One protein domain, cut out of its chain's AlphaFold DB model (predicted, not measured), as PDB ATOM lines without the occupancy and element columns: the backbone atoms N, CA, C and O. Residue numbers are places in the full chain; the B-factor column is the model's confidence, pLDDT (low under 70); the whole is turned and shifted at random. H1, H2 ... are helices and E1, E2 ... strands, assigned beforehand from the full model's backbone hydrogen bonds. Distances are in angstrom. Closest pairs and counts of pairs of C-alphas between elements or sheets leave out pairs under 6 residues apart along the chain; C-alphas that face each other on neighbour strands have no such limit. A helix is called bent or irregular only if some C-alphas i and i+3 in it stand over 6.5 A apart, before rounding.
ATOM      1  N   SER A 308      27.676  -1.294 -13.498       89.31
ATOM      2  CA  SER A 308      28.666  -2.319 -13.845       89.31
ATOM      3  C   SER A 308      28.907  -3.225 -12.642       89.31
ATOM      4  O   SER A 308      29.298  -2.746 -11.577       89.31
ATOM      5  N   ILE A 309      28.698  -4.533 -12.792       88.12
ATOM      6  CA  ILE A 309      29.005  -5.504 -11.732       88.12
ATOM      7  C   ILE A 309      30.407  -6.059 -11.960       88.12
ATOM      8  O   ILE A 309      30.664  -6.627 -13.019       88.12
ATOM      9  N   VAL A 310      31.278  -5.939 -10.955       88.06
ATOM     10  CA  VAL A 310      32.601  -6.578 -10.912       88.06
ATOM     11  C   VAL A 310      32.540  -7.766  -9.957       88.06
ATOM     12  O   VAL A 310      32.226  -7.598  -8.776       88.06
ATOM     13  N   LYS A 311      32.851  -8.969 -10.449       88.00
ATOM     14  CA  LYS A 311      32.991 -10.164  -9.601       88.00
ATOM     15  C   LYS A 311      34.433 -10.315  -9.129       88.00
ATOM     16  O   LYS A 311      35.340 -10.399  -9.952       88.00
ATOM     17  N   LEU A 312      34.629 -10.408  -7.819       87.31
ATOM     18  CA  LEU A 312      35.921 -10.651  -7.181       87.31
ATOM     19  C   LEU A 312      35.933 -12.010  -6.485       87.31
ATOM     20  O   LEU A 312      34.912 -12.468  -5.984       87.31
ATOM     21  N   THR A 313      37.093 -12.645  -6.384       86.94
ATOM     22  CA  THR A 313      37.284 -13.837  -5.543       86.94
ATOM     23  C   THR A 313      37.510 -13.439  -4.079       86.94
ATOM     24  O   THR A 313      37.954 -12.323  -3.794       86.94
ATOM     25  N   ARG A 314      37.242 -14.341  -3.120       83.88
ATOM     26  CA  ARG A 314      37.525 -14.083  -1.689       83.88
ATOM     27  C   ARG A 314      38.958 -13.576  -1.422       83.88
ATOM     28  O   ARG A 314      39.072 -12.592  -0.692       83.88
ATOM     29  N   PRO A 315      40.031 -14.164  -1.990       86.56
ATOM     30  CA  PRO A 315      41.394 -13.630  -1.898       86.56
ATOM     31  C   PRO A 315      41.538 -12.180  -2.373       86.56
ATOM     32  O   PRO A 315      42.042 -11.349  -1.620       86.56
ATOM     33  N   GLN A 316      41.036 -11.852  -3.568       88.06
ATOM     34  CA  GLN A 316      41.089 -10.491  -4.116       88.06
ATOM     35  C   GLN A 316      40.366  -9.484  -3.203       88.06
ATOM     36  O   GLN A 316      40.926  -8.436  -2.882       88.06
ATOM     37  N   TRP A 317      39.159  -9.815  -2.723       87.44
ATOM     38  CA  TRP A 317      38.409  -8.955  -1.798       87.44
ATOM     39  C   TRP A 317      39.136  -8.762  -0.461       87.44
ATOM     40  O   TRP A 317      39.322  -7.628  -0.024       87.44
ATOM     41  N   ARG A 318      39.617  -9.849   0.162       86.38
ATOM     42  CA  ARG A 318      40.364  -9.794   1.432       86.38
ATOM     43  C   ARG A 318      41.590  -8.886   1.323       86.38
ATOM     44  O   ARG A 318      41.810  -8.062   2.210       86.38
ATOM     45  N   LEU A 319      42.332  -8.982   0.219       88.00
ATOM     46  CA  LEU A 319      43.503  -8.148  -0.051       88.00
ATOM     47  C   LEU A 319      43.138  -6.679  -0.313       88.00
ATOM     48  O   LEU A 319      43.795  -5.800   0.242       88.00
ATOM     49  N   LEU A 320      42.074  -6.386  -1.068       87.94
ATOM     50  CA  LEU A 320      41.538  -5.020  -1.206       87.94
ATOM     51  C   LEU A 320      41.124  -4.400   0.144       87.94
ATOM     52  O   LEU A 320      41.327  -3.211   0.370       87.94
ATOM     53  N   THR A 321      40.568  -5.193   1.063       85.31
ATOM     54  CA  THR A 321      40.193  -4.735   2.417       85.31
ATOM     55  C   THR A 321      41.347  -4.742   3.434       85.31
ATOM     56  O   THR A 321      41.153  -4.361   4.592       85.31
ATOM     57  N   SER A 322      42.544  -5.194   3.037       83.69
ATOM     58  CA  SER A 322      43.664  -5.402   3.961       83.69
ATOM     59  C   SER A 322      44.215  -4.093   4.534       83.69
ATOM     60  O   SER A 322      44.233  -3.050   3.874       83.69
ATOM     61  N   SER A 323      44.717  -4.159   5.770       79.06
ATOM     62  CA  SER A 323      45.414  -3.037   6.405       79.06
ATOM     63  C   SER A 323      46.655  -2.638   5.610       79.06
ATOM     64  O   SER A 323      46.889  -1.450   5.439       79.06
ATOM     65  N   GLN A 324      47.390  -3.608   5.055       81.06
ATOM     66  CA  GLN A 324      48.587  -3.374   4.243       81.06
ATOM     67  C   GLN A 324      48.299  -2.487   3.022       81.06
ATOM     68  O   GLN A 324      48.934  -1.445   2.867       81.06
ATOM     69  N   LEU A 325      47.294  -2.828   2.199       83.31
ATOM     70  CA  LEU A 325      46.918  -1.978   1.060       83.31
ATOM     71  C   LEU A 325      46.476  -0.588   1.532       83.31
ATOM     72  O   LEU A 325      46.865   0.419   0.943       83.31
ATOM     73  N   ASN A 326      45.688  -0.519   2.609       80.81
ATOM     74  CA  ASN A 326      45.228   0.752   3.155       80.81
ATOM     75  C   ASN A 326      46.384   1.611   3.703       80.81
ATOM     76  O   ASN A 326      46.343   2.828   3.561       80.81
ATOM     77  N   CYS A 327      47.433   1.020   4.276       79.38
ATOM     78  CA  CYS A 327      48.651   1.736   4.652       79.38
ATOM     79  C   CYS A 327      49.375   2.271   3.409       79.38
ATOM     80  O   CYS A 327      49.653   3.465   3.340       79.38
ATOM     81  N   ASN A 328      49.599   1.426   2.398       79.12
ATOM     82  CA  ASN A 328      50.318   1.794   1.175       79.12
ATOM     83  C   ASN A 328      49.617   2.926   0.403       79.12
ATOM     84  O   ASN A 328      50.250   3.915   0.040       79.12
ATOM     85  N   LEU A 329      48.290   2.840   0.232       79.44
ATOM     86  CA  LEU A 329      47.474   3.887  -0.399       79.44
ATOM     87  C   LEU A 329      47.541   5.236   0.333       79.44
ATOM     88  O   LEU A 329      47.316   6.276  -0.290       79.44
ATOM     89  N   ASN A 330      47.825   5.222   1.639       79.19
ATOM     90  CA  ASN A 330      47.823   6.396   2.510       79.19
ATOM     91  C   ASN A 330      49.217   6.893   2.921       79.19
ATOM     92  O   ASN A 330      49.305   7.975   3.497       79.19
ATOM     93  N   ALA A 331      50.297   6.178   2.592       75.19
ATOM     94  CA  ALA A 331      51.654   6.461   3.071       75.19
ATOM     95  C   ALA A 331      52.133   7.901   2.791       75.19
ATOM     96  O   ALA A 331      52.794   8.504   3.630       75.19
ATOM     97  N   ASN A 332      51.741   8.467   1.643       71.75
ATOM     98  CA  ASN A 332      52.077   9.834   1.225       71.75
ATOM     99  C   ASN A 332      50.875  10.806   1.288       71.75
ATOM    100  O   ASN A 332      50.905  11.872   0.672       71.75
ATOM    101  N   ARG A 333      49.782  10.451   1.984       70.44
ATOM    102  CA  ARG A 333      48.544  11.249   2.024       70.44
ATOM    103  C   ARG A 333      48.401  12.032   3.327       70.44
ATOM    104  O   ARG A 333      48.217  11.457   4.391       70.44
ATOM    105  N   VAL A 334      48.325  13.360   3.211       66.62
ATOM    106  CA  VAL A 334      47.980  14.277   4.322       66.62
ATOM    107  C   VAL A 334      46.583  13.989   4.902       66.62
ATOM    108  O   VAL A 334      46.332  14.230   6.078       66.62
ATOM    109  N   LYS A 335      45.666  13.473   4.074       69.62
ATOM    110  CA  LYS A 335      44.299  13.087   4.444       69.62
ATOM    111  C   LYS A 335      44.090  11.620   4.051       69.62
ATOM    112  O   LYS A 335      43.979  11.353   2.851       69.62
ATOM    113  N   PRO A 336      44.086  10.671   5.003       70.00
ATOM    114  CA  PRO A 336      43.955   9.261   4.676       70.00
ATOM    115  C   PRO A 336      42.511   8.882   4.298       70.00
ATOM    116  O   PRO A 336      41.545   9.552   4.665       70.00
ATOM    117  N   SER A 337      42.370   7.794   3.545       75.75
ATOM    118  CA  SER A 337      41.147   7.380   2.846       75.75
ATOM    119  C   SER A 337      41.191   5.887   2.493       75.75
ATOM    120  O   SER A 337      42.264   5.376   2.182       75.75
ATOM    121  N   ASN A 338      40.048   5.193   2.462       83.50
ATOM    122  CA  ASN A 338      39.973   3.842   1.881       83.50
ATOM    123  C   ASN A 338      39.806   3.899   0.346       83.50
ATOM    124  O   ASN A 338      39.367   4.912  -0.206       83.50
ATOM    125  N   PHE A 339      40.118   2.795  -0.342       86.12
ATOM    126  CA  PHE A 339      40.115   2.744  -1.810       86.12
ATOM    127  C   PHE A 339      38.738   3.013  -2.442       86.12
ATOM    128  O   PHE A 339      38.669   3.596  -3.521       86.12
ATOM    129  N   VAL A 340      37.638   2.634  -1.779       89.38
ATOM    130  CA  VAL A 340      36.284   2.856  -2.311       89.38
ATOM    131  C   VAL A 340      35.928   4.335  -2.275       89.38
ATOM    132  O   VAL A 340      35.476   4.868  -3.281       89.38
ATOM    133  N   THR A 341      36.177   5.015  -1.154       87.12
ATOM    134  CA  THR A 341      35.956   6.465  -1.031       87.12
ATOM    135  C   THR A 341      36.726   7.243  -2.100       87.12
ATOM    136  O   THR A 341      36.195   8.203  -2.650       87.12
ATOM    137  N   GLU A 342      37.936   6.804  -2.447       86.69
ATOM    138  CA  GLU A 342      38.729   7.434  -3.505       86.69
ATOM    139  C   GLU A 342      38.202   7.147  -4.913       86.69
ATOM    140  O   GLU A 342      38.071   8.087  -5.691       86.69
ATOM    141  N   LEU A 343      37.822   5.904  -5.233       90.38
ATOM    142  CA  LEU A 343      37.197   5.578  -6.522       90.38
ATOM    143  C   LEU A 343      35.861   6.315  -6.719       90.38
ATOM    144  O   LEU A 343      35.627   6.884  -7.785       90.38
ATOM    145  N   GLU A 344      35.009   6.368  -5.686       91.44
ATOM    146  CA  GLU A 344      33.748   7.125  -5.709       91.44
ATOM    147  C   GLU A 344      33.994   8.618  -5.970       91.44
ATOM    148  O   GLU A 344      33.247   9.244  -6.724       91.44
ATOM    149  N   LYS A 345      35.063   9.179  -5.393       88.75
ATOM    150  CA  LYS A 345      35.451  10.589  -5.529       88.75
ATOM    151  C   LYS A 345      36.055  10.924  -6.894       88.75
ATOM    152  O   LYS A 345      35.689  11.945  -7.470       88.75
ATOM    153  N   THR A 346      36.970  10.104  -7.416       89.69
ATOM    154  CA  THR A 346      37.649  10.370  -8.698       89.69
ATOM    155  C   THR A 346      36.747  10.114  -9.900       89.69
ATOM    156  O   THR A 346      36.839  10.836 -10.890       89.69
ATOM    157  N   THR A 347      35.849   9.128  -9.814       91.00
ATOM    158  CA  THR A 347      34.964   8.739 -10.928       91.00
ATOM    159  C   THR A 347      33.517   9.222 -10.781       91.00
ATOM    160  O   THR A 347      32.719   9.042 -11.699       91.00
ATOM    161  N   ASN A 348      33.157   9.866  -9.663       90.88
ATOM    162  CA  ASN A 348      31.785  10.295  -9.350       90.88
ATOM    163  C   ASN A 348      30.765   9.138  -9.466       90.88
ATOM    164  O   ASN A 348      29.731   9.244 -10.132       90.88
ATOM    165  N   THR A 349      31.082   8.012  -8.829       93.19
ATOM    166  CA  THR A 349      30.271   6.781  -8.821       93.19
ATOM    167  C   THR A 349      29.716   6.470  -7.428       93.19
ATOM    168  O   THR A 349      29.905   7.223  -6.469       93.19
ATOM    169  N   PHE A 350      28.955   5.384  -7.312       92.88
ATOM    170  CA  PHE A 350      28.586   4.754  -6.050       92.88
ATOM    171  C   PHE A 350      28.895   3.253  -6.120       92.88
ATOM    172  O   PHE A 350      28.347   2.548  -6.966       92.88
ATOM    173  N   ILE A 351      29.759   2.764  -5.229       92.56
ATOM    174  CA  ILE A 351      30.182   1.358  -5.162       92.56
ATOM    175  C   ILE A 351      29.444   0.667  -4.015       92.56
ATOM    176  O   ILE A 351      29.766   0.841  -2.835       92.56
ATOM    177  N   LYS A 352      28.458  -0.161  -4.342       90.25
ATOM    178  CA  LYS A 352      27.757  -1.005  -3.372       90.25
ATOM    179  C   LYS A 352      28.564  -2.292  -3.150       90.25
ATOM    180  O   LYS A 352      28.763  -3.082  -4.069       90.25
ATOM    181  N   TYR A 353      29.023  -2.470  -1.912       88.00
ATOM    182  CA  TYR A 353      29.841  -3.586  -1.428       88.00
ATOM    183  C   TYR A 353      29.147  -4.322  -0.266       88.00
ATOM    184  O   TYR A 353      28.319  -3.711   0.423       88.00
ATOM    185  N   PRO A 354      29.461  -5.608  -0.004       82.19
ATOM    186  CA  PRO A 354      28.972  -6.302   1.185       82.19
ATOM    187  C   PRO A 354      29.578  -5.715   2.468       82.19
ATOM    188  O   PRO A 354      30.701  -5.208   2.473       82.19
ATOM    189  N   LYS A 355      28.851  -5.821   3.586       75.38
ATOM    190  CA  LYS A 355      29.391  -5.496   4.916       75.38
ATOM    191  C   LYS A 355      30.555  -6.436   5.247       75.38
ATOM    192  O   LYS A 355      30.416  -7.641   5.061       75.38
ATOM    193  N   LEU A 356      31.639  -5.899   5.811       68.19
ATOM    194  CA  LEU A 356      32.854  -6.656   6.157       68.19
ATOM    195  C   LEU A 356      32.571  -7.881   7.045       68.19
ATOM    196  O   LEU A 356      33.150  -8.943   6.833       68.19
ATOM    197  N   ASP A 357      31.656  -7.739   8.004       58.16
ATOM    198  CA  ASP A 357      31.327  -8.780   8.988       58.16
ATOM    199  C   ASP A 357      30.398  -9.870   8.427       58.16
ATOM    200  O   ASP A 357      30.309 -10.968   8.978       58.16
ATOM    201  N   HIS A 358      29.711  -9.591   7.314       57.12
ATOM    202  CA  HIS A 358      28.841 -10.549   6.635       57.12
ATOM    203  C   HIS A 358      29.640 -11.377   5.618       57.12
ATOM    204  O   HIS A 358      29.430 -11.297   4.407       57.12
ATOM    205  N   GLU A 359      30.525 -12.238   6.124       53.69
ATOM    206  CA  GLU A 359      30.998 -13.394   5.359       53.69
ATOM    207  C   GLU A 359      29.822 -14.363   5.140       53.69
ATOM    208  O   GLU A 359      29.617 -15.302   5.912       53.69
ATOM    209  N   GLU A 360      29.030 -14.144   4.084       52.50
ATOM    210  CA  GLU A 360      28.019 -15.110   3.648       52.50
ATOM    211  C   GLU A 360      28.686 -16.469   3.429       52.50
ATOM    212  O   GLU A 360      29.560 -16.620   2.577       52.50
ATOM    213  N   VAL A 361      28.306 -17.466   4.230       51.28
ATOM    214  CA  VAL A 361      29.133 -18.661   4.477       51.28
ATOM    215  C   VAL A 361      29.401 -19.500   3.215       51.28
ATOM    216  O   VAL A 361      30.385 -20.233   3.186       51.28
ATOM    217  N   ASN A 362      28.591 -19.338   2.160       52.88
ATOM    218  CA  ASN A 362      28.584 -20.193   0.967       52.88
ATOM    219  C   ASN A 362      28.855 -19.461  -0.375       52.88
ATOM    220  O   ASN A 362      28.624 -20.058  -1.423       52.88
ATOM    221  N   GLN A 363      29.298 -18.192  -0.394       63.91
ATOM    222  CA  GLN A 363      29.653 -17.493  -1.652       63.91
ATOM    223  C   GLN A 363      31.175 -17.425  -1.875       63.91
ATOM    224  O   GLN A 363      31.867 -16.725  -1.135       63.91
ATOM    225  N   ASP A 364      31.715 -18.090  -2.903       71.81
ATOM    226  CA  ASP A 364      33.156 -18.043  -3.245       71.81
ATOM    227  C   ASP A 364      33.612 -16.706  -3.864       71.81
ATOM    228  O   ASP A 364      34.801 -16.365  -3.842       71.81
ATOM    229  N   THR A 365      32.662 -15.926  -4.389       81.62
ATOM    230  CA  THR A 365      32.889 -14.610  -4.997       81.62
ATOM    231  C   THR A 365      32.153 -13.498  -4.258       81.62
ATOM    232  O   THR A 365      31.077 -13.710  -3.707       81.62
ATOM    233  N   VAL A 366      32.712 -12.292  -4.306       86.19
ATOM    234  CA  VAL A 366      32.103 -11.042  -3.853       86.19
ATOM    235  C   VAL A 366      31.742 -10.209  -5.077       86.19
ATOM    236  O   VAL A 366      32.605  -9.901  -5.896       86.19
ATOM    237  N   ASN A 367      30.473  -9.826  -5.193       87.31
ATOM    238  CA  ASN A 367      30.000  -8.941  -6.255       87.31
ATOM    239  C   ASN A 367      30.050  -7.486  -5.774       87.31
ATOM    240  O   ASN A 367      29.496  -7.169  -4.720       87.31
ATOM    241  N   LEU A 368      30.680  -6.609  -6.553       89.94
ATOM    242  CA  LEU A 368      30.643  -5.161  -6.358       89.94
ATOM    243  C   LEU A 368      29.766  -4.537  -7.444       89.94
ATOM    244  O   LEU A 368      30.044  -4.692  -8.631       89.94
ATOM    245  N   GLU A 369      28.709  -3.837  -7.040       90.62
ATOM    246  CA  GLU A 369      27.789  -3.139  -7.944       90.62
ATOM    247  C   GLU A 369      28.206  -1.662  -8.045       90.62
ATOM    248  O   GLU A 369      28.088  -0.912  -7.072       90.62
ATOM    249  N   ILE A 370      28.725  -1.248  -9.205       92.44
ATOM    250  CA  ILE A 370      29.299   0.085  -9.438       92.44
ATOM    251  C   ILE A 370      28.342   0.922 -10.287       92.44
ATOM    252  O   ILE A 370      28.246   0.757 -11.504       92.44
ATOM    253  N   TYR A 371      27.654   1.857  -9.638       91.69
ATOM    254  CA  TYR A 371      26.702   2.771 -10.261       91.69
ATOM    255  C   TYR A 371      27.397   4.058 -10.715       91.69
ATOM    256  O   TYR A 371      27.973   4.775  -9.898       91.69
ATOM    257  N   GLY A 372      27.295   4.394 -11.999       91.06
ATOM    258  CA  GLY A 372      27.819   5.638 -12.572       91.06
ATOM    259  C   GLY A 372      26.887   6.234 -13.622       91.06
ATOM    260  O   GLY A 372      26.104   5.514 -14.236       91.06
ATOM    261  N   ILE A 373      26.970   7.548 -13.818       88.81
ATOM    262  CA  ILE A 373      26.344   8.226 -14.964       88.81
ATOM    263  C   ILE A 373      27.218   7.944 -16.191       88.81
ATOM    264  O   ILE A 373      28.445   7.985 -16.074       88.81
ATOM    265  N   ASP A 374      26.605   7.653 -17.337       87.56
ATOM    266  CA  ASP A 374      27.300   7.313 -18.585       87.56
ATOM    267  C   ASP A 374      28.393   6.234 -18.362       87.56
ATOM    268  O   ASP A 374      28.211   5.288 -17.585       87.56
ATOM    269  N   ASP A 375      29.554   6.369 -19.008       88.19
ATOM    270  CA  ASP A 375      30.672   5.426 -18.881       88.19
ATOM    271  C   ASP A 375      31.443   5.517 -17.545       88.19
ATOM    272  O   ASP A 375      32.384   4.749 -17.336       88.19
ATOM    273  N   ASN A 376      31.056   6.379 -16.590       91.81
ATOM    274  CA  ASN A 376      31.772   6.491 -15.306       91.81
ATOM    275  C   ASN A 376      31.798   5.171 -14.522       91.81
ATOM    276  O   ASN A 376      32.769   4.894 -13.820       91.81
ATOM    277  N   SER A 377      30.764   4.337 -14.667       90.50
ATOM    278  CA  SER A 377      30.723   2.987 -14.093       90.50
ATOM    279  C   SER A 377      31.851   2.100 -14.642       90.50
ATOM    280  O   SER A 377      32.543   1.439 -13.871       90.50
ATOM    281  N   LYS A 378      32.091   2.139 -15.959       89.19
ATOM    282  CA  LYS A 378      33.165   1.408 -16.655       89.19
ATOM    283  C   LYS A 378      34.542   1.992 -16.325       89.19
ATOM    284  O   LYS A 378      35.459   1.237 -16.027       89.19
ATOM    285  N   ASN A 379      34.669   3.319 -16.276       90.62
ATOM    286  CA  ASN A 379      35.904   3.996 -15.862       90.62
ATOM    287  C   ASN A 379      36.293   3.628 -14.418       90.62
ATOM    288  O   ASN A 379      37.454   3.356 -14.131       90.62
ATOM    289  N   CYS A 380      35.314   3.527 -13.515       92.00
ATOM    290  CA  CYS A 380      35.533   3.048 -12.152       92.00
ATOM    291  C   CYS A 380      35.923   1.563 -12.086       92.00
ATOM    292  O   CYS A 380      36.717   1.197 -11.218       92.00
ATOM    293  N   CYS A 381      35.433   0.709 -12.995       89.06
ATOM    294  CA  CYS A 381      35.987  -0.638 -13.152       89.06
ATOM    295  C   CYS A 381      37.468  -0.566 -13.555       89.06
ATOM    296  O   CYS A 381      38.290  -1.190 -12.892       89.06
ATOM    297  N   SER A 382      37.824   0.224 -14.576       87.44
ATOM    298  CA  SER A 382      39.210   0.380 -15.056       87.44
ATOM    299  C   SER A 382      40.181   0.824 -13.958       87.44
ATOM    300  O   SER A 382      41.256   0.239 -13.828       87.44
ATOM    301  N   GLU A 383      39.804   1.795 -13.122       88.81
ATOM    302  CA  GLU A 383      40.635   2.214 -11.983       88.81
ATOM    303  C   GLU A 383      40.673   1.162 -10.856       88.81
ATOM    304  O   GLU A 383      41.736   0.913 -10.288       88.81
ATOM    305  N   LEU A 384      39.563   0.470 -10.567       89.69
ATOM    306  CA  LEU A 384      39.545  -0.634  -9.596       89.69
ATOM    307  C   LEU A 384      40.456  -1.799 -10.026       89.69
ATOM    308  O   LEU A 384      41.139  -2.382  -9.187       89.69
ATOM    309  N   ILE A 385      40.505  -2.123 -11.321       84.88
ATOM    310  CA  ILE A 385      41.329  -3.213 -11.870       84.88
ATOM    311  C   ILE A 385      42.823  -2.973 -11.610       84.88
ATOM    312  O   ILE A 385      43.541  -3.926 -11.280       84.88
ATOM    313  N   LYS A 386      43.280  -1.712 -11.682       84.94
ATOM    314  CA  LYS A 386      44.657  -1.315 -11.331       84.94
ATOM    315  C   LYS A 386      44.992  -1.618  -9.868       84.94
ATOM    316  O   LYS A 386      46.128  -1.978  -9.583       84.94
ATOM    317  N   LEU A 387      44.010  -1.524  -8.966       87.81
ATOM    318  CA  LEU A 387      44.168  -1.776  -7.528       87.81
ATOM    319  C   LEU A 387      44.025  -3.251  -7.123       87.81
ATOM    320  O   LEU A 387      44.312  -3.583  -5.976       87.81
ATOM    321  N   LEU A 388      43.585  -4.143  -8.019       87.19
ATOM    322  CA  LEU A 388      43.516  -5.580  -7.724       87.19
ATOM    323  C   LEU A 388      44.922  -6.180  -7.525       87.19
ATOM    324  O   LEU A 388      45.873  -5.705  -8.155       87.19
ATOM    325  N   PRO A 389      45.072  -7.259  -6.732       88.62
ATOM    326  CA  PRO A 389      46.355  -7.942  -6.560       88.62
ATOM    327  C   PRO A 389      46.889  -8.552  -7.867       88.62
ATOM    328  O   PRO A 389      46.228  -8.545  -8.910       88.62
ATOM    329  N   TYR A 390      48.115  -9.064  -7.799       87.81
ATOM    330  CA  TYR A 390      48.724  -9.912  -8.819       87.81
ATOM    331  C   TYR A 390      48.414 -11.383  -8.513       87.81
ATOM    332  O   TYR A 390      48.337 -11.779  -7.348       87.81
ATOM    333  N   GLU A 391      48.252 -12.189  -9.563       90.00
ATOM    334  CA  GLU A 391      48.026 -13.632  -9.475       90.00
ATOM    335  C   GLU A 391      49.233 -14.402 -10.031       90.00
ATOM    336  O   GLU A 391      49.745 -14.084 -11.106       90.00
ATOM    337  N   TYR A 392      49.669 -15.443  -9.321       90.69
ATOM    338  CA  TYR A 392      50.652 -16.418  -9.802       90.69
ATOM    339  C   TYR A 392      50.070 -17.828  -9.684       90.69
ATOM    340  O   TYR A 392      49.716 -18.268  -8.591       90.69
ATOM    341  N   GLU A 393      49.936 -18.526 -10.808       92.62
ATOM    342  CA  GLU A 393      49.280 -19.830 -10.910       92.62
ATOM    343  C   GLU A 393      50.309 -20.964 -10.976       92.62
ATOM    344  O   GLU A 393      51.191 -20.976 -11.833       92.62
ATOM    345  N   LEU A 394      50.144 -21.953 -10.096       91.88
ATOM    346  CA  LEU A 394      50.765 -23.272 -10.166       91.88
ATOM    347  C   LEU A 394      49.714 -24.268 -10.669       91.88
ATOM    348  O   LEU A 394      48.774 -24.599  -9.940       91.88
ATOM    349  N   LYS A 395      49.855 -24.757 -11.906       90.50
ATOM    350  CA  LYS A 395      48.989 -25.818 -12.449       90.50
ATOM    351  C   LYS A 395      49.525 -27.179 -12.036       90.50
ATOM    352  O   LYS A 395      50.721 -27.434 -12.164       90.50
ATOM    353  N   LEU A 396      48.632 -28.044 -11.576       90.31
ATOM    354  CA  LEU A 396      48.936 -29.364 -11.038       90.31
ATOM    355  C   LEU A 396      48.269 -30.461 -11.870       90.31
ATOM    356  O   LEU A 396      47.144 -30.294 -12.360       90.31
ATOM    357  N   LEU A 397      48.921 -31.624 -11.937       86.75
ATOM    358  CA  LEU A 397      48.218 -32.860 -12.270       86.75
ATOM    359  C   LEU A 397      47.160 -33.156 -11.201       86.75
ATOM    360  O   LEU A 397      47.358 -32.896 -10.012       86.75
ATOM    361  N   LYS A 398      46.016 -33.676 -11.647       85.12
ATOM    362  CA  LYS A 398      44.821 -33.797 -10.814       85.12
ATOM    363  C   LYS A 398      45.014 -34.770  -9.650       85.12
ATOM    364  O   LYS A 398      45.382 -35.923  -9.865       85.12
ATOM    365  N   SER A 399      44.698 -34.331  -8.432       82.38
ATOM    366  CA  SER A 399      44.899 -35.104  -7.200       82.38
ATOM    367  C   SER A 399      43.610 -35.250  -6.395       82.38
ATOM    368  O   SER A 399      42.901 -34.278  -6.146       82.38
ATOM    369  N   GLY A 400      43.327 -36.462  -5.907       80.44
ATOM    370  CA  GLY A 400      42.196 -36.698  -4.995       80.44
ATOM    371  C   GLY A 400      42.305 -35.905  -3.686       80.44
ATOM    372  O   GLY A 400      41.291 -35.500  -3.124       80.44
ATOM    373  N   ILE A 401      43.536 -35.612  -3.255       83.00
ATOM    374  CA  ILE A 401      43.854 -34.860  -2.032       83.00
ATOM    375  C   ILE A 401      43.537 -33.360  -2.192       83.00
ATOM    376  O   ILE A 401      43.251 -32.671  -1.213       83.00
ATOM    377  N   PHE A 402      43.529 -32.838  -3.426       84.69
ATOM    378  CA  PHE A 402      43.373 -31.406  -3.705       84.69
ATOM    379  C   PHE A 402      42.079 -30.811  -3.125       84.69
ATOM    380  O   PHE A 402      42.058 -29.654  -2.699       84.69
ATOM    381  N   LYS A 403      41.011 -31.616  -3.041       82.62
ATOM    382  CA  LYS A 403      39.739 -31.198  -2.443       82.62
ATOM    383  C   LYS A 403      39.852 -30.944  -0.932       82.62
ATOM    384  O   LYS A 403      39.346 -29.934  -0.460       82.62
ATOM    385  N   GLU A 404      40.567 -31.788  -0.186       80.69
ATOM    386  CA  GLU A 404      40.743 -31.614   1.267       80.69
ATOM    387  C   GLU A 404      41.523 -30.332   1.606       80.69
ATOM    388  O   GLU A 404      41.275 -29.690   2.633       80.69
ATOM    389  N   LEU A 405      42.446 -29.936   0.723       83.31
ATOM    390  CA  LEU A 405      43.197 -28.683   0.819       83.31
ATOM    391  C   LEU A 405      42.309 -27.475   0.477       83.31
ATOM    392  O   LEU A 405      42.311 -26.490   1.216       83.31
ATOM    393  N   MET A 406      41.493 -27.574  -0.579       82.44
ATOM    394  CA  MET A 406      40.496 -26.559  -0.949       82.44
ATOM    395  C   MET A 406      39.500 -26.296   0.196       82.44
ATOM    396  O   MET A 406      39.321 -25.147   0.599       82.44
ATOM    397  N   ASP A 407      38.939 -27.353   0.795       78.00
ATOM    398  CA  ASP A 407      38.008 -27.256   1.929       78.00
ATOM    399  C   ASP A 407      38.641 -26.538   3.147       78.00
ATOM    400  O   ASP A 407      37.952 -25.804   3.866       78.00
ATOM    401  N   THR A 408      39.962 -26.682   3.341       77.19
ATOM    402  CA  THR A 408      40.746 -26.022   4.409       77.19
ATOM    403  C   THR A 408      40.890 -24.511   4.184       77.19
ATOM    404  O   THR A 408      40.826 -23.727   5.139       77.19
ATOM    405  N   VAL A 409      41.055 -24.080   2.926       75.69
ATOM    406  CA  VAL A 409      41.123 -22.655   2.556       75.69
ATOM    407  C   VAL A 409      39.753 -21.990   2.699       75.69
ATOM    408  O   VAL A 409      39.663 -20.895   3.255       75.69
ATOM    409  N   SER A 410      38.672 -22.654   2.282       71.56
ATOM    410  CA  SER A 410      37.320 -22.085   2.382       71.56
ATOM    411  C   SER A 410      36.804 -21.991   3.827       71.56
ATOM    412  O   SER A 410      36.082 -21.052   4.158       71.56
ATOM    413  N   ASN A 411      37.198 -22.914   4.717       68.12
ATOM    414  CA  ASN A 411      36.680 -22.994   6.093       68.12
ATOM    415  C   ASN A 411      37.645 -22.503   7.189       68.12
ATOM    416  O   ASN A 411      37.399 -22.778   8.364       68.12
ATOM    417  N   THR A 412      38.722 -21.772   6.873       64.44
ATOM    418  CA  THR A 412      39.841 -21.528   7.818       64.44
ATOM    419  C   THR A 412      39.424 -21.010   9.210       64.44
ATOM    420  O   THR A 412      40.022 -21.422  10.198       64.44
ATOM    421  N   LYS A 413      38.366 -20.186   9.336       61.41
ATOM    422  CA  LYS A 413      37.831 -19.758  10.651       61.41
ATOM    423  C   LYS A 413      37.203 -20.905  11.464       61.41
ATOM    424  O   LYS A 413      37.438 -20.991  12.662       61.41
ATOM    425  N   ARG A 414      36.436 -21.801  10.828       57.41
ATOM    426  CA  ARG A 414      35.831 -22.992  11.469       57.41
ATOM    427  C   ARG A 414      36.873 -24.062  11.811       57.41
ATOM    428  O   ARG A 414      36.726 -24.767  12.803       57.41
ATOM    429  N   MET A 415      37.958 -24.144  11.037       56.50
ATOM    430  CA  MET A 415      39.069 -25.079  11.283       56.50
ATOM    431  C   MET A 415      39.864 -24.775  12.571       56.50
ATOM    432  O   MET A 415      40.671 -25.597  13.007       56.50
ATOM    433  N   LEU A 416      39.627 -23.622  13.209       58.34
ATOM    434  CA  LEU A 416      40.205 -23.278  14.510       58.34
ATOM    435  C   LEU A 416      39.454 -23.906  15.699       58.34
ATOM    436  O   LEU A 416      40.033 -23.973  16.780       58.34
ATOM    437  N   THR A 417      38.205 -24.370  15.533       58.41
ATOM    438  CA  THR A 417      37.322 -24.723  16.668       58.41
ATOM    439  C   THR A 417      36.975 -26.210  16.815       58.41
ATOM    440  O   THR A 417      36.404 -26.580  17.838       58.41
ATOM    441  N   HIS A 418      37.310 -27.080  15.853       53.28
ATOM    442  CA  HIS A 418      37.008 -28.522  15.921       53.28
ATOM    443  C   HIS A 418      38.171 -29.428  15.465       53.28
ATOM    444  O   HIS A 418      39.182 -28.963  14.936       53.28
ATOM    445  N   HIS A 419      38.051 -30.732  15.751       50.31
ATOM    446  CA  HIS A 419      39.099 -31.734  15.519       50.31
ATOM    447  C   HIS A 419      39.385 -31.998  14.028       50.31
ATOM    448  O   HIS A 419      38.598 -31.660  13.150       50.31
ATOM    449  N   ARG A 420      40.577 -32.546  13.754       61.16
ATOM    450  CA  ARG A 420      41.344 -32.282  12.527       61.16
ATOM    451  C   ARG A 420      41.737 -33.553  11.772       61.16
ATOM    452  O   ARG A 420      42.134 -34.536  12.390       61.16
ATOM    453  N   ASN A 421      41.784 -33.460  10.445       73.94
ATOM    454  CA  ASN A 421      42.659 -34.290   9.614       73.94
ATOM    455  C   ASN A 421      44.116 -33.775   9.766       73.94
ATOM    456  O   ASN A 421      44.324 -32.560   9.646       73.94
ATOM    457  N   PRO A 422      45.123 -34.635  10.032       82.12
ATOM    458  CA  PRO A 422      46.521 -34.214  10.182       82.12
ATOM    459  C   PRO A 422      47.061 -33.393   9.004       82.12
ATOM    460  O   PRO A 422      47.722 -32.380   9.227       82.12
ATOM    461  N   LEU A 423      46.712 -33.766   7.767       83.06
ATOM    462  CA  LEU A 423      47.159 -33.082   6.550       83.06
ATOM    463  C   LEU A 423      46.691 -31.621   6.499       83.06
ATOM    464  O   LEU A 423      47.445 -30.726   6.126       83.06
ATOM    465  N   GLN A 424      45.442 -31.370   6.893       82.06
ATOM    466  CA  GLN A 424      44.858 -30.028   6.875       82.06
ATOM    467  C   GLN A 424      45.531 -29.113   7.909       82.06
ATOM    468  O   GLN A 424      45.687 -27.917   7.668       82.06
ATOM    469  N   LEU A 425      45.981 -29.674   9.040       82.19
ATOM    470  CA  LEU A 425      46.774 -28.955  10.038       82.19
ATOM    471  C   LEU A 425      48.200 -28.673   9.553       82.19
ATOM    472  O   LEU A 425      48.701 -27.567   9.751       82.19
ATOM    473  N   GLU A 426      48.846 -29.658   8.923       85.31
ATOM    474  CA  GLU A 426      50.168 -29.488   8.315       85.31
ATOM    475  C   GLU A 426      50.124 -28.364   7.273       85.31
ATOM    476  O   GLU A 426      50.899 -27.415   7.364       85.31
ATOM    477  N   PHE A 427      49.156 -28.398   6.355       87.06
ATOM    478  CA  PHE A 427      48.957 -27.374   5.328       87.06
ATOM    479  C   PHE A 427      48.661 -25.983   5.914       87.06
ATOM    480  O   PHE A 427      49.237 -24.982   5.476       87.06
ATOM    481  N   LEU A 428      47.803 -25.906   6.941       85.06
ATOM    482  CA  LEU A 428      47.498 -24.657   7.641       85.06
ATOM    483  C   LEU A 428      48.763 -24.025   8.242       85.06
ATOM    484  O   LEU A 428      49.003 -22.836   8.040       85.06
ATOM    485  N   ASN A 429      49.580 -24.817   8.937       85.62
ATOM    486  CA  ASN A 429      50.745 -24.328   9.674       85.62
ATOM    487  C   ASN A 429      51.985 -24.097   8.793       85.62
ATOM    488  O   ASN A 429      52.755 -23.183   9.073       85.62
ATOM    489  N   THR A 430      52.198 -24.913   7.756       86.38
ATOM    490  CA  THR A 430      53.394 -24.837   6.891       86.38
ATOM    491  C   THR A 430      53.218 -23.907   5.695       86.38
ATOM    492  O   THR A 430      54.201 -23.331   5.235       86.38
ATOM    493  N   VAL A 431      51.985 -23.724   5.207       88.31
ATOM    494  CA  VAL A 431      51.705 -22.921   4.008       88.31
ATOM    495  C   VAL A 431      50.790 -21.740   4.321       88.31
ATOM    496  O   VAL A 431      51.207 -20.595   4.161       88.31
ATOM    497  N   ILE A 432      49.555 -21.972   4.783       86.62
ATOM    498  CA  ILE A 432      48.545 -20.897   4.871       86.62
ATOM    499  C   ILE A 432      48.963 -19.793   5.858       86.62
ATOM    500  O   ILE A 432      48.891 -18.609   5.526       86.62
ATOM    501  N   VAL A 433      49.383 -20.156   7.074       86.06
ATOM    502  CA  VAL A 433      49.731 -19.187   8.127       86.06
ATOM    503  C   VAL A 433      51.001 -18.388   7.781       86.06
ATOM    504  O   VAL A 433      50.925 -17.159   7.841       86.06
ATOM    505  N   PRO A 434      52.126 -19.000   7.346       89.69
ATOM    506  CA  PRO A 434      53.304 -18.252   6.901       89.69
ATOM    507  C   PRO A 434      53.020 -17.309   5.727       89.69
ATOM    508  O   PRO A 434      53.447 -16.158   5.763       89.69
ATOM    509  N   LEU A 435      52.256 -17.751   4.718       90.62
ATOM    510  CA  LEU A 435      51.884 -16.911   3.573       90.62
ATOM    511  C   LEU A 435      51.108 -15.658   3.996       90.62
ATOM    512  O   LEU A 435      51.438 -14.556   3.556       90.62
ATOM    513  N   LYS A 436      50.122 -15.801   4.889       87.69
ATOM    514  CA  LYS A 436      49.308 -14.665   5.347       87.69
ATOM    515  C   LYS A 436      50.062 -13.735   6.296       87.69
ATOM    516  O   LYS A 436      49.941 -12.524   6.149       87.69
ATOM    517  N   LEU A 437      50.830 -14.270   7.248       85.81
ATOM    518  CA  LEU A 437      51.485 -13.456   8.281       85.81
ATOM    519  C   LEU A 437      52.797 -12.802   7.826       85.81
ATOM    520  O   LEU A 437      53.091 -11.700   8.275       85.81
ATOM    521  N   LEU A 438      53.587 -13.461   6.971       86.06
ATOM    522  CA  LEU A 438      54.911 -12.963   6.567       86.06
ATOM    523  C   LEU A 438      54.890 -12.205   5.234       86.06
ATOM    524  O   LEU A 438      55.730 -11.334   5.020       86.06
ATOM    525  N   TYR A 439      53.946 -12.537   4.345       87.56
ATOM    526  CA  TYR A 439      53.913 -12.030   2.969       87.56
ATOM    527  C   TYR A 439      52.564 -11.411   2.562       87.56
ATOM    528  O   TYR A 439      52.447 -10.921   1.443       87.56
ATOM    529  N   ASN A 440      51.536 -11.433   3.425       89.31
ATOM    530  CA  ASN A 440      50.164 -11.018   3.086       89.31
ATOM    531  C   ASN A 440      49.649 -11.669   1.777       89.31
ATOM    532  O   ASN A 440      49.019 -11.020   0.945       89.31
ATOM    533  N   VAL A 441      49.957 -12.956   1.577       91.38
ATOM    534  CA  VAL A 441      49.550 -13.743   0.401       91.38
ATOM    535  C   VAL A 441      48.281 -14.531   0.730       91.38
ATOM    536  O   VAL A 441      48.222 -15.264   1.718       91.38
ATOM    537  N   GLU A 442      47.270 -14.427  -0.129       90.44
ATOM    538  CA  GLU A 442      46.026 -15.197  -0.045       90.44
ATOM    539  C   GLU A 442      45.976 -16.274  -1.141       90.44
ATOM    540  O   GLU A 442      46.399 -16.052  -2.274       90.44
ATOM    541  N   LEU A 443      45.455 -17.460  -0.815       89.38
ATOM    542  CA  LEU A 443      45.405 -18.598  -1.740       89.38
ATOM    543  C   LEU A 443      44.008 -18.793  -2.328       89.38
ATOM    544  O   LEU A 443      43.012 -18.747  -1.610       89.38
ATOM    545  N   LEU A 444      43.956 -19.109  -3.622       88.38
ATOM    546  CA  LEU A 444      42.763 -19.576  -4.322       88.38
ATOM    547  C   LEU A 444      43.032 -20.955  -4.931       88.38
ATOM    548  O   LEU A 444      44.018 -21.146  -5.638       88.38
ATOM    549  N   PHE A 445      42.140 -21.912  -4.683       87.12
ATOM    550  CA  PHE A 445      42.206 -23.258  -5.252       87.12
ATOM    551  C   PHE A 445      41.116 -23.387  -6.322       87.12
ATOM    552  O   PHE A 445      39.942 -23.165  -6.033       87.12
ATOM    553  N   LYS A 446      41.484 -23.754  -7.555       87.12
ATOM    554  CA  LYS A 446      40.549 -24.071  -8.650       87.12
ATOM    555  C   LYS A 446      40.797 -25.512  -9.111       87.12
ATOM    556  O   LYS A 446      41.935 -25.874  -9.386       87.12
ATOM    557  N   SER A 447      39.750 -26.337  -9.199       86.25
ATOM    558  CA  SER A 447      39.824 -27.704  -9.749       86.25
ATOM    559  C   SER A 447      39.001 -27.786 -11.029       86.25
ATOM    560  O   SER A 447      37.801 -27.517 -11.019       86.25
ATOM    561  N   ASN A 448      39.642 -28.162 -12.136       84.12
ATOM    562  CA  ASN A 448      38.990 -28.383 -13.425       84.12
ATOM    563  C   ASN A 448      38.791 -29.885 -13.674       84.12
ATOM    564  O   ASN A 448      39.157 -30.735 -12.861       84.12
ATOM    565  N   ARG A 449      38.203 -30.263 -14.817       80.38
ATOM    566  CA  ARG A 449      38.007 -31.686 -15.159       80.38
ATOM    567  C   ARG A 449      39.334 -32.459 -15.211       80.38
ATOM    568  O   ARG A 449      39.388 -33.554 -14.657       80.38
ATOM    569  N   THR A 450      40.370 -31.864 -15.806       82.12
ATOM    570  CA  THR A 450      41.664 -32.493 -16.139       82.12
ATOM    571  C   THR A 450      42.852 -32.051 -15.279       82.12
ATOM    572  O   THR A 450      43.782 -32.833 -15.114       82.12
ATOM    573  N   THR A 451      42.840 -30.832 -14.736       88.06
ATOM    574  CA  THR A 451      43.954 -30.244 -13.969       88.06
ATOM    575  C   THR A 451      43.449 -29.559 -12.707       88.06
ATOM    576  O   THR A 451      42.344 -29.011 -12.699       88.06
ATOM    577  N   ASP A 452      44.294 -29.503 -11.687       90.38
ATOM    578  CA  ASP A 452      44.085 -28.671 -10.501       90.38
ATOM    579  C   ASP A 452      44.981 -27.420 -10.580       90.38
ATOM    580  O   ASP A 452      45.895 -27.346 -11.408       90.38
ATOM    581  N   SER A 453      44.693 -26.364  -9.818       90.50
ATOM    582  CA  SER A 453      45.435 -25.094  -9.901       90.50
ATOM    583  C   SER A 453      45.417 -24.323  -8.580       90.50
ATOM    584  O   SER A 453      44.348 -23.998  -8.057       90.50
ATOM    585  N   VAL A 454      46.605 -24.005  -8.061       90.88
ATOM    586  CA  VAL A 454      46.806 -23.149  -6.880       90.88
ATOM    587  C   VAL A 454      47.228 -21.768  -7.362       90.88
ATOM    588  O   VAL A 454      48.251 -21.637  -8.027       90.88
ATOM    589  N   ILE A 455      46.452 -20.742  -7.028       91.25
ATOM    590  CA  ILE A 455      46.716 -19.356  -7.421       91.25
ATOM    591  C   ILE A 455      47.058 -18.547  -6.168       91.25
ATOM    592  O   ILE A 455      46.241 -18.408  -5.253       91.25
ATOM    593  N   LEU A 456      48.274 -18.009  -6.136       92.31
ATOM    594  CA  LEU A 456      48.757 -17.104  -5.102       92.31
ATOM    595  C   LEU A 456      48.331 -15.681  -5.481       92.31
ATOM    596  O   LEU A 456      48.686 -15.207  -6.558       92.31
ATOM    597  N   ASN A 457      47.571 -15.017  -4.611       91.69
ATOM    598  CA  ASN A 457      47.129 -13.630  -4.763       91.69
ATOM    599  C   ASN A 457      47.946 -12.757  -3.804       91.69
ATOM    600  O   ASN A 457      48.015 -13.074  -2.614       91.69
ATOM    601  N   PHE A 458      48.556 -11.674  -4.290       91.12
ATOM    602  CA  PHE A 458      49.426 -10.817  -3.471       91.12
ATOM    603  C   PHE A 458      49.618  -9.413  -4.057       91.12
ATOM    604  O   PHE A 458      49.296  -9.165  -5.219       91.12
ATOM    605  N   TYR A 459      50.196  -8.505  -3.267       89.50
ATOM    606  CA  TYR A 459      50.708  -7.223  -3.758       89.50
ATOM    607  C   TYR A 459      52.250  -7.222  -3.817       89.50
ATOM    608  O   TYR A 459      52.887  -7.834  -2.953       89.50
ATOM    609  N   PRO A 460      52.874  -6.567  -4.817       87.62
ATOM    610  CA  PRO A 460      54.333  -6.566  -4.995       87.62
ATOM    611  C   PRO A 460      55.155  -5.984  -3.828       87.62
ATOM    612  O   PRO A 460      56.322  -6.354  -3.665       87.62
ATOM    613  N   ASP A 461      54.567  -5.140  -2.971       86.19
ATOM    614  CA  ASP A 461      55.264  -4.511  -1.839       86.19
ATOM    615  C   ASP A 461      55.739  -5.526  -0.787       86.19
ATOM    616  O   ASP A 461      56.820  -5.360  -0.218       86.19
ATOM    617  N   ALA A 462      55.023  -6.645  -0.619       86.44
ATOM    618  CA  ALA A 462      55.447  -7.765   0.228       86.44
ATOM    619  C   ALA A 462      56.828  -8.335  -0.169       86.44
ATOM    620  O   ALA A 462      57.567  -8.868   0.665       86.44
ATOM    621  N   PHE A 463      57.201  -8.180  -1.443       89.12
ATOM    622  CA  PHE A 463      58.458  -8.652  -2.024       89.12
ATOM    623  C   PHE A 463      59.466  -7.523  -2.285       89.12
ATOM    624  O   PHE A 463      60.532  -7.786  -2.847       89.12
ATOM    625  N   GLY A 464      59.169  -6.302  -1.816       83.62
ATOM    626  CA  GLY A 464      60.036  -5.123  -1.903       83.62
ATOM    627  C   GLY A 464      59.896  -4.299  -3.186       83.62
ATOM    628  O   GLY A 464      60.772  -3.484  -3.461       83.62
ATOM    629  N   VAL A 465      58.835  -4.506  -3.972       84.25
ATOM    630  CA  VAL A 465      58.618  -3.830  -5.262       84.25
ATOM    631  C   VAL A 465      57.490  -2.803  -5.132       84.25
ATOM    632  O   VAL A 465      56.359  -3.169  -4.813       84.25
ATOM    633  N   ASP A 466      57.773  -1.523  -5.398       80.94
ATOM    634  CA  ASP A 466      56.715  -0.512  -5.522       80.94
ATOM    635  C   ASP A 466      55.977  -0.662  -6.860       80.94
ATOM    636  O   ASP A 466      56.569  -0.865  -7.924       80.94
ATOM    637  N   TRP A 467      54.657  -0.568  -6.774       78.44
ATOM    638  CA  TRP A 467      53.707  -0.828  -7.843       78.44
ATOM    639  C   TRP A 467      52.591   0.219  -7.926       78.44
ATOM    640  O   TRP A 467      51.910   0.267  -8.944       78.44
ATOM    641  N   LEU A 468      52.399   1.066  -6.904       72.81
ATOM    642  CA  LEU A 468      51.296   2.042  -6.881       72.81
ATOM    643  C   LEU A 468      51.554   3.252  -7.793       72.81
ATOM    644  O   LEU A 468      50.606   3.913  -8.211       72.81
ATOM    645  N   ALA A 469      52.821   3.530  -8.111       61.72
ATOM    646  CA  ALA A 469      53.234   4.591  -9.033       61.72
ATOM    647  C   ALA A 469      53.436   4.120 -10.490       61.72
ATOM    648  O   ALA A 469      53.713   4.943 -11.362       61.72
ATOM    649  N   LYS A 470      53.323   2.811 -10.767       57.72
ATOM    650  CA  LYS A 470      53.496   2.206 -12.099       57.72
ATOM    651  C   LYS A 470      52.129   1.766 -12.646       57.72
ATOM    652  O   LYS A 470      51.268   1.335 -11.882       57.72
ATOM    653  N   GLU A 471      51.912   1.825 -13.961       56.28
ATOM    654  CA  GLU A 471      50.688   1.255 -14.548       56.28
ATOM    655  C   GLU A 471      50.651  -0.274 -14.359       56.28
ATOM    656  O   GLU A 471      51.672  -0.963 -14.465       56.28
ATOM    657  N   LYS A 472      49.465  -0.823 -14.056       57.03
ATOM    658  CA  LYS A 472      49.302  -2.270 -13.865       57.03
ATOM    659  C   LYS A 472      49.491  -3.003 -15.197       57.03
ATOM    660  O   LYS A 472      48.986  -2.560 -16.220       57.03
ATOM    661  N   MET A 473      50.148  -4.165 -15.138       54.69
ATOM    662  CA  MET A 473      50.639  -4.937 -16.294       54.69
ATOM    663  C   MET A 473      51.813  -4.296 -17.045       54.69
ATOM    664  O   MET A 473      51.908  -4.393 -18.264       54.69
ATOM    665  N   ASN A 474      52.770  -3.734 -16.311       64.31
ATOM    666  CA  ASN A 474      54.127  -3.608 -16.827       64.31
ATOM    667  C   ASN A 474      54.902  -4.923 -16.576       64.31
ATOM    668  O   ASN A 474      55.047  -5.347 -15.424       64.31
ATOM    669  N   ASP A 475      55.396  -5.576 -17.635       70.69
ATOM    670  CA  ASP A 475      56.177  -6.826 -17.552       70.69
ATOM    671  C   ASP A 475      57.445  -6.669 -16.697       70.69
ATOM    672  O   ASP A 475      57.899  -7.626 -16.064       70.69
ATOM    673  N   GLU A 476      57.984  -5.449 -16.610       77.25
ATOM    674  CA  GLU A 476      59.092  -5.093 -15.720       77.25
ATOM    675  C   GLU A 476      58.803  -5.474 -14.261       77.25
ATOM    676  O   GLU A 476      59.670  -6.041 -13.601       77.25
ATOM    677  N   ILE A 477      57.572  -5.262 -13.775       81.75
ATOM    678  CA  ILE A 477      57.169  -5.584 -12.395       81.75
ATOM    679  C   ILE A 477      57.162  -7.101 -12.177       81.75
ATOM    680  O   ILE A 477      57.642  -7.590 -11.154       81.75
ATOM    681  N   GLN A 478      56.670  -7.877 -13.149       83.25
ATOM    682  CA  GLN A 478      56.694  -9.343 -13.066       83.25
ATOM    683  C   GLN A 478      58.134  -9.873 -13.053       83.25
ATOM    684  O   GLN A 478      58.450 -10.812 -12.317       83.25
ATOM    685  N   GLN A 479      59.035  -9.243 -13.813       82.12
ATOM    686  CA  GLN A 479      60.463  -9.557 -13.787       82.12
ATOM    687  C   GLN A 479      61.147  -9.130 -12.478       82.12
ATOM    688  O   GLN A 479      61.989  -9.877 -11.986       82.12
ATOM    689  N   GLU A 480      60.812  -7.971 -11.904       85.44
ATOM    690  CA  GLU A 480      61.297  -7.512 -10.592       85.44
ATOM    691  C   GLU A 480      60.887  -8.499  -9.483       85.44
ATOM    692  O   GLU A 480      61.741  -8.973  -8.736       85.44
ATOM    693  N   ILE A 481      59.611  -8.906  -9.440       86.75
ATOM    694  CA  ILE A 481      59.099  -9.910  -8.489       86.75
ATOM    695  C   ILE A 481      59.805 -11.259  -8.684       86.75
ATOM    696  O   ILE A 481      60.254 -11.862  -7.712       86.75
ATOM    697  N   SER A 482      59.975 -11.710  -9.933       85.94
ATOM    698  CA  SER A 482      60.669 -12.973 -10.248       85.94
ATOM    699  C   SER A 482      62.135 -12.986  -9.801       85.94
ATOM    700  O   SER A 482      62.674 -14.049  -9.500       85.94
ATOM    701  N   LYS A 483      62.783 -11.815  -9.740       87.19
ATOM    702  CA  LYS A 483      64.159 -11.635  -9.246       87.19
ATOM    703  C   LYS A 483      64.229 -11.483  -7.718       87.19
ATOM    704  O   LYS A 483      65.321 -11.569  -7.163       87.19
ATOM    705  N   SER A 484      63.106 -11.267  -7.025       90.75
ATOM    706  CA  SER A 484      63.082 -11.081  -5.570       90.75
ATOM    707  C   SER A 484      63.373 -12.392  -4.837       90.75
ATOM    708  O   SER A 484      62.667 -13.392  -4.998       90.75
ATOM    709  N   GLU A 485      64.401 -12.392  -3.987       89.94
ATOM    710  CA  GLU A 485      64.778 -13.566  -3.192       89.94
ATOM    711  C   GLU A 485      63.624 -14.017  -2.284       89.94
ATOM    712  O   GLU A 485      63.297 -15.201  -2.239       89.94
ATOM    713  N   LYS A 486      62.924 -13.062  -1.649       89.69
ATOM    714  CA  LYS A 486      61.750 -13.322  -0.798       89.69
ATOM    715  C   LYS A 486      60.638 -14.063  -1.543       89.69
ATOM    716  O   LYS A 486      60.030 -14.972  -0.983       89.69
ATOM    717  N   PHE A 487      60.372 -13.684  -2.796       91.31
ATOM    718  CA  PHE A 487      59.345 -14.334  -3.614       91.31
ATOM    719  C   PHE A 487      59.740 -15.774  -3.951       91.31
ATOM    720  O   PHE A 487      58.929 -16.687  -3.816       91.31
ATOM    721  N   ASN A 488      61.005 -15.999  -4.310       90.94
ATOM    722  CA  ASN A 488      61.512 -17.336  -4.607       90.94
ATOM    723  C   ASN A 488      61.540 -18.237  -3.357       90.94
ATOM    724  O   ASN A 488      61.049 -19.360  -3.419       90.94
ATOM    725  N   GLN A 489      62.004 -17.739  -2.202       89.94
ATOM    726  CA  GLN A 489      61.944 -18.463  -0.921       89.94
ATOM    727  C   GLN A 489      60.499 -18.850  -0.549       89.94
ATOM    728  O   GLN A 489      60.224 -19.999  -0.198       89.94
ATOM    729  N   MET A 490      59.556 -17.908  -0.665       92.81
ATOM    730  CA  MET A 490      58.127 -18.155  -0.451       92.81
ATOM    731  C   MET A 490      57.592 -19.241  -1.399       92.81
ATOM    732  O   MET A 490      56.891 -20.155  -0.960       92.81
ATOM    733  N   LEU A 491      57.931 -19.164  -2.688       91.31
ATOM    734  CA  LEU A 491      57.436 -20.083  -3.709       91.31
ATOM    735  C   LEU A 491      58.007 -21.502  -3.547       91.31
ATOM    736  O   LEU A 491      57.261 -22.472  -3.694       91.31
ATOM    737  N   GLU A 492      59.288 -21.646  -3.196       90.25
ATOM    738  CA  GLU A 492      59.890 -22.958  -2.926       90.25
ATOM    739  C   GLU A 492      59.282 -23.636  -1.692       90.25
ATOM    740  O   GLU A 492      59.016 -24.834  -1.743       90.25
ATOM    741  N   ASN A 493      58.933 -22.897  -0.631       88.62
ATOM    742  CA  ASN A 493      58.215 -23.475   0.515       88.62
ATOM    743  C   ASN A 493      56.866 -24.100   0.099       88.62
ATOM    744  O   ASN A 493      56.532 -25.208   0.525       88.62
ATOM    745  N   VAL A 494      56.115 -23.438  -0.793       89.44
ATOM    746  CA  VAL A 494      54.865 -23.983  -1.357       89.44
ATOM    747  C   VAL A 494      55.145 -25.219  -2.221       89.44
ATOM    748  O   VAL A 494      54.471 -26.240  -2.069       89.44
ATOM    749  N   LYS A 495      56.161 -25.175  -3.093       89.88
ATOM    750  CA  LYS A 495      56.561 -26.313  -3.944       89.88
ATOM    751  C   LYS A 495      57.001 -27.532  -3.133       89.88
ATOM    752  O   LYS A 495      56.630 -28.648  -3.489       89.88
ATOM    753  N   ILE A 496      57.750 -27.336  -2.046       90.31
ATOM    754  CA  ILE A 496      58.194 -28.406  -1.142       90.31
ATOM    755  C   ILE A 496      56.981 -29.110  -0.524       90.31
ATOM    756  O   ILE A 496      56.898 -30.335  -0.598       90.31
ATOM    757  N   PHE A 497      56.001 -28.360  -0.002       89.12
ATOM    758  CA  PHE A 497      54.763 -28.953   0.515       89.12
ATOM    759  C   PHE A 497      54.013 -29.749  -0.568       89.12
ATOM    760  O   PHE A 497      53.690 -30.919  -0.364       89.12
ATOM    761  N   LEU A 498      53.789 -29.158  -1.748       88.00
ATOM    762  CA  LEU A 498      53.088 -29.823  -2.856       88.00
ATOM    763  C   LEU A 498      53.790 -31.123  -3.290       88.00
ATOM    764  O   LEU A 498      53.135 -32.152  -3.468       88.00
ATOM    765  N   LYS A 499      55.125 -31.100  -3.387       87.56
ATOM    766  CA  LYS A 499      55.958 -32.257  -3.745       87.56
ATOM    767  C   LYS A 499      55.920 -33.359  -2.684       87.56
ATOM    768  O   LYS A 499      55.816 -34.530  -3.046       87.56
ATOM    769  N   ASN A 500      55.951 -33.008  -1.396       88.00
ATOM    770  CA  ASN A 500      55.812 -33.971  -0.297       88.00
ATOM    771  C   ASN A 500      54.457 -34.698  -0.364       88.00
ATOM    772  O   ASN A 500      54.396 -35.914  -0.191       88.00
ATOM    773  N   GLN A 501      53.394 -33.974  -0.731       85.88
ATOM    774  CA  GLN A 501      52.049 -34.517  -0.962       85.88
ATOM    775  C   GLN A 501      51.853 -35.125  -2.371       85.88
ATOM    776  O   GLN A 501      50.723 -35.368  -2.797       85.88
ATOM    777  N   LYS A 502      52.949 -35.396  -3.100       84.94
ATOM    778  CA  LYS A 502      52.989 -36.029  -4.436       84.94
ATOM    779  C   LYS A 502      52.179 -35.307  -5.527       84.94
ATOM    780  O   LYS A 502      51.772 -35.934  -6.503       84.94
ATOM    781  N   MET A 503      51.956 -33.999  -5.394       84.88
ATOM    782  CA  MET A 503      51.318 -33.184  -6.430       84.88
ATOM    783  C   MET A 503      52.374 -32.627  -7.390       84.88
ATOM    784  O   MET A 503      53.214 -31.811  -7.009       84.88
ATOM    785  N   GLU A 504      52.330 -33.077  -8.642       84.75
ATOM    786  CA  GLU A 504      53.272 -32.673  -9.687       84.75
ATOM    787  C   GLU A 504      52.826 -31.379 -10.384       84.75
ATOM    788  O   GLU A 504      51.693 -31.268 -10.860       84.75
ATOM    789  N   ILE A 505      53.734 -30.400 -10.449       88.88
ATOM    790  CA  ILE A 505      53.500 -29.084 -11.053       88.88
ATOM    791  C   ILE A 505      53.767 -29.167 -12.557       88.88
ATOM    792  O   ILE A 505      54.902 -29.354 -12.987       88.88
ATOM    793  N   THR A 506      52.719 -28.998 -13.362       86.69
ATOM    794  CA  THR A 506      52.772 -29.097 -14.830       86.69
ATOM    795  C   THR A 506      53.183 -27.784 -15.495       86.69
ATOM    796  O   THR A 506      53.747 -27.794 -16.584       86.69
ATOM    797  N   SER A 507      52.876 -26.637 -14.877       88.50
ATOM    798  CA  SER A 507      53.381 -25.319 -15.294       88.50
ATOM    799  C   SER A 507      53.213 -24.278 -14.182       88.50
ATOM    800  O   SER A 507      52.395 -24.454 -13.276       88.50
ATOM    801  N   GLN A 508      53.992 -23.198 -14.261       90.44
ATOM    802  CA  GLN A 508      53.928 -22.046 -13.359       90.44
ATOM    803  C   GLN A 508      53.979 -20.751 -14.184       90.44
ATOM    804  O   GLN A 508      54.800 -20.649 -15.097       90.44
ATOM    805  N   SER A 509      53.112 -19.778 -13.899       90.06
ATOM    806  CA  SER A 509      53.099 -18.483 -14.597       90.06
ATOM    807  C   SER A 509      52.361 -17.408 -13.803       90.06
ATOM    808  O   SER A 509      51.421 -17.709 -13.069       90.06
ATOM    809  N   PHE A 510      52.705 -16.139 -14.023       84.94
ATOM    810  CA  PHE A 510      51.803 -15.043 -13.665       84.94
ATOM    811  C   PHE A 510      50.488 -15.160 -14.442       84.94
ATOM    812  O   PHE A 510      50.444 -15.711 -15.546       84.94
ATOM    813  N   LYS A 511      49.418 -14.631 -13.855       78.38
ATOM    814  CA  LYS A 511      48.105 -14.515 -14.474       78.38
ATOM    815  C   LYS A 511      47.645 -13.067 -14.497       78.38
ATOM    816  O   LYS A 511      47.726 -12.354 -13.499       78.38
ATOM    817  N   THR A 512      47.078 -12.670 -15.630       66.19
ATOM    818  CA  THR A 512      46.150 -11.543 -15.681       66.19
ATOM    819  C   THR A 512      44.917 -11.914 -14.861       66.19
ATOM    820  O   THR A 512      44.365 -12.996 -15.062       66.19
ATOM    821  N   CYS A 513      44.478 -11.042 -13.952       59.84
ATOM    822  CA  CYS A 513      43.231 -11.255 -13.218       59.84
ATOM    823  C   CYS A 513      42.056 -11.308 -14.202       59.84
ATOM    824  O   CYS A 513      41.721 -10.303 -14.826       59.84
ATOM    825  N   GLU A 514      41.427 -12.473 -14.329       54.88
ATOM    826  CA  GLU A 514      40.171 -12.653 -15.057       54.88
ATOM    827  C   GLU A 514      39.022 -12.122 -14.183       54.88
ATOM    828  O   GLU A 514      38.827 -12.594 -13.060       54.88
ATOM    829  N   PHE A 515      38.259 -11.145 -14.680       60.31
ATOM    830  CA  PHE A 515      37.087 -10.590 -14.000       60.31
ATOM    831  C   PHE A 515      35.919 -10.448 -14.983       60.31
ATOM    832  O   PHE A 515      36.084  -9.985 -16.112       60.31
ATOM    833  N   ASP A 516      34.716 -10.804 -14.537       57.56
ATOM    834  CA  ASP A 516      33.494 -10.497 -15.277       57.56
ATOM    835  C   ASP A 516      33.109  -9.036 -14.998       57.56
ATOM    836  O   ASP A 516      32.759  -8.713 -13.859       57.56
ATOM    837  N   ILE A 517      33.115  -8.176 -16.025       61.00
ATOM    838  CA  ILE A 517      32.279  -6.966 -16.029       61.00
ATOM    839  C   ILE A 517      30.939  -7.353 -16.646       61.00
ATOM    840  O   ILE A 517      30.854  -7.595 -17.850       61.00
ATOM    841  N   ILE A 518      29.880  -7.379 -15.839       61.28
ATOM    842  CA  ILE A 518      28.513  -7.474 -16.358       61.28
ATOM    843  C   ILE A 518      27.960  -6.054 -16.473       61.28
ATOM    844  O   ILE A 518      27.601  -5.445 -15.462       61.28
ATOM    845  N   THR A 519      27.881  -5.531 -17.698       57.00
ATOM    846  CA  THR A 519      27.120  -4.314 -18.013       57.00
ATOM    847  C   THR A 519      25.652  -4.657 -18.314       57.00
ATOM    848  O   THR A 519      25.370  -5.600 -19.055       57.00
TER     849      THR A 519
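This is residues 308 to 519 of the 605 residues of the protein "KH domain-containing protein" of Ogataea polymorpha (UniProt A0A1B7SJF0). Two lobes meet at the short helix H1: one is a twisted four-stranded sheet with H5 and H9 over one face and H6 packed on both helices, the other a smaller three-stranded sheet with H3 and H4 over one face. After E7 the last residues return to the smaller lobe, where 517 to 518 pair with 309 to 310 of E1, antiparallel. The 212 printed residues hold nine named helices and seven named strands, in the order E1 H1 H2 H3 E2 E3 H4 E4 H5 H6 E5 E6 H7 H8 H9 E7; the class is mixed. The sheets, E5 E6 E4 E7 and E1 E3 E2, are antiparallel. The whole is compact, with a radius of gyration of the C-alphas of 18.0 A and spans of 52 by 38 by 33 A.

The larger sheet has E5 (442 to 447), E6 (451 to 458, 22.7 A), E4 (390 to 397, 23.2 A) and E7 (505 to 511), which ends at C-alpha 511 (48.105, -14.515, -14.474). Among the helices on it are H5 (402 to 410), H6 (422 to 439, 24.5 A) and H9 (485 to 500, 22.5 A). The smaller sheet has E1 (308 to 313), from C-alpha 308 (28.666, -2.319, -13.845), E3 (365 to 372, 22.2 A) and E2 (350 to 352). The others are H1 (314 to 320), H2 (323 to 330), H3 (339 to 347), H4 (376 to 387), H7 (460 to 463) and H8 (475 to 483).

N 444 and O 455 of E5 and E6 are 2.9 A apart, N 394 and O 454 of E4 and E6 2.8 A, and N 395 and O 507 of E4 and E7 2.9 A. E4, H5, H6 and E5 form a split strand-helix-strand unit, two strands running the same way with E6 between them, its crossover right-handed. H6 touches H9 at a shallow tilt of 7 degrees, opposite ways, C-alphas 431 and 494 closest at 6.3 A; it touches H5 at C-alphas 408 and 424, 6.2 A. H6 is only just irregular, with C-alphas 430 and 433 6.8 A apart. H1, on the opposite face to H5, has a height of 7.5 A over this sheet, C-alphas 315 and 442 closest at 5.2 A. H1 is also on the smaller sheet, on the same face as H3 and H4, two layers. There N 310 and O 368 of E1 and E3 are 2.9 A apart, and N 350 and O 371 of the hairpin E2 and E3 2.8 A. H3 touches H4 at C-alphas 347 and 380, 5.8 A. H2 is close to H1 but not clearly touching, C-alphas 319 and 325 at 7.1 A. H7 and H8 only just touch, with 3 pairs of C-alphas within 8 A. Every O i to N i+4 pair is within hydrogen-bond range in H1, H2, H3, H5, H8 and H9, with 6 of 8 in H4 and 12 of 14 in H6; H7 is too short for one.

The two C-alphas farthest apart, of Asp 374 and Pro 422, are 54.1 A apart. The printed part has no cut; the long links are E2 to E3, H5 to H6 and H7 to H8. Mean pLDDT of the printed part is 81.7, and it is under 70 at 334 to 335, 356 to 363, 411 to 420, 469 to 474 and 512 to 519.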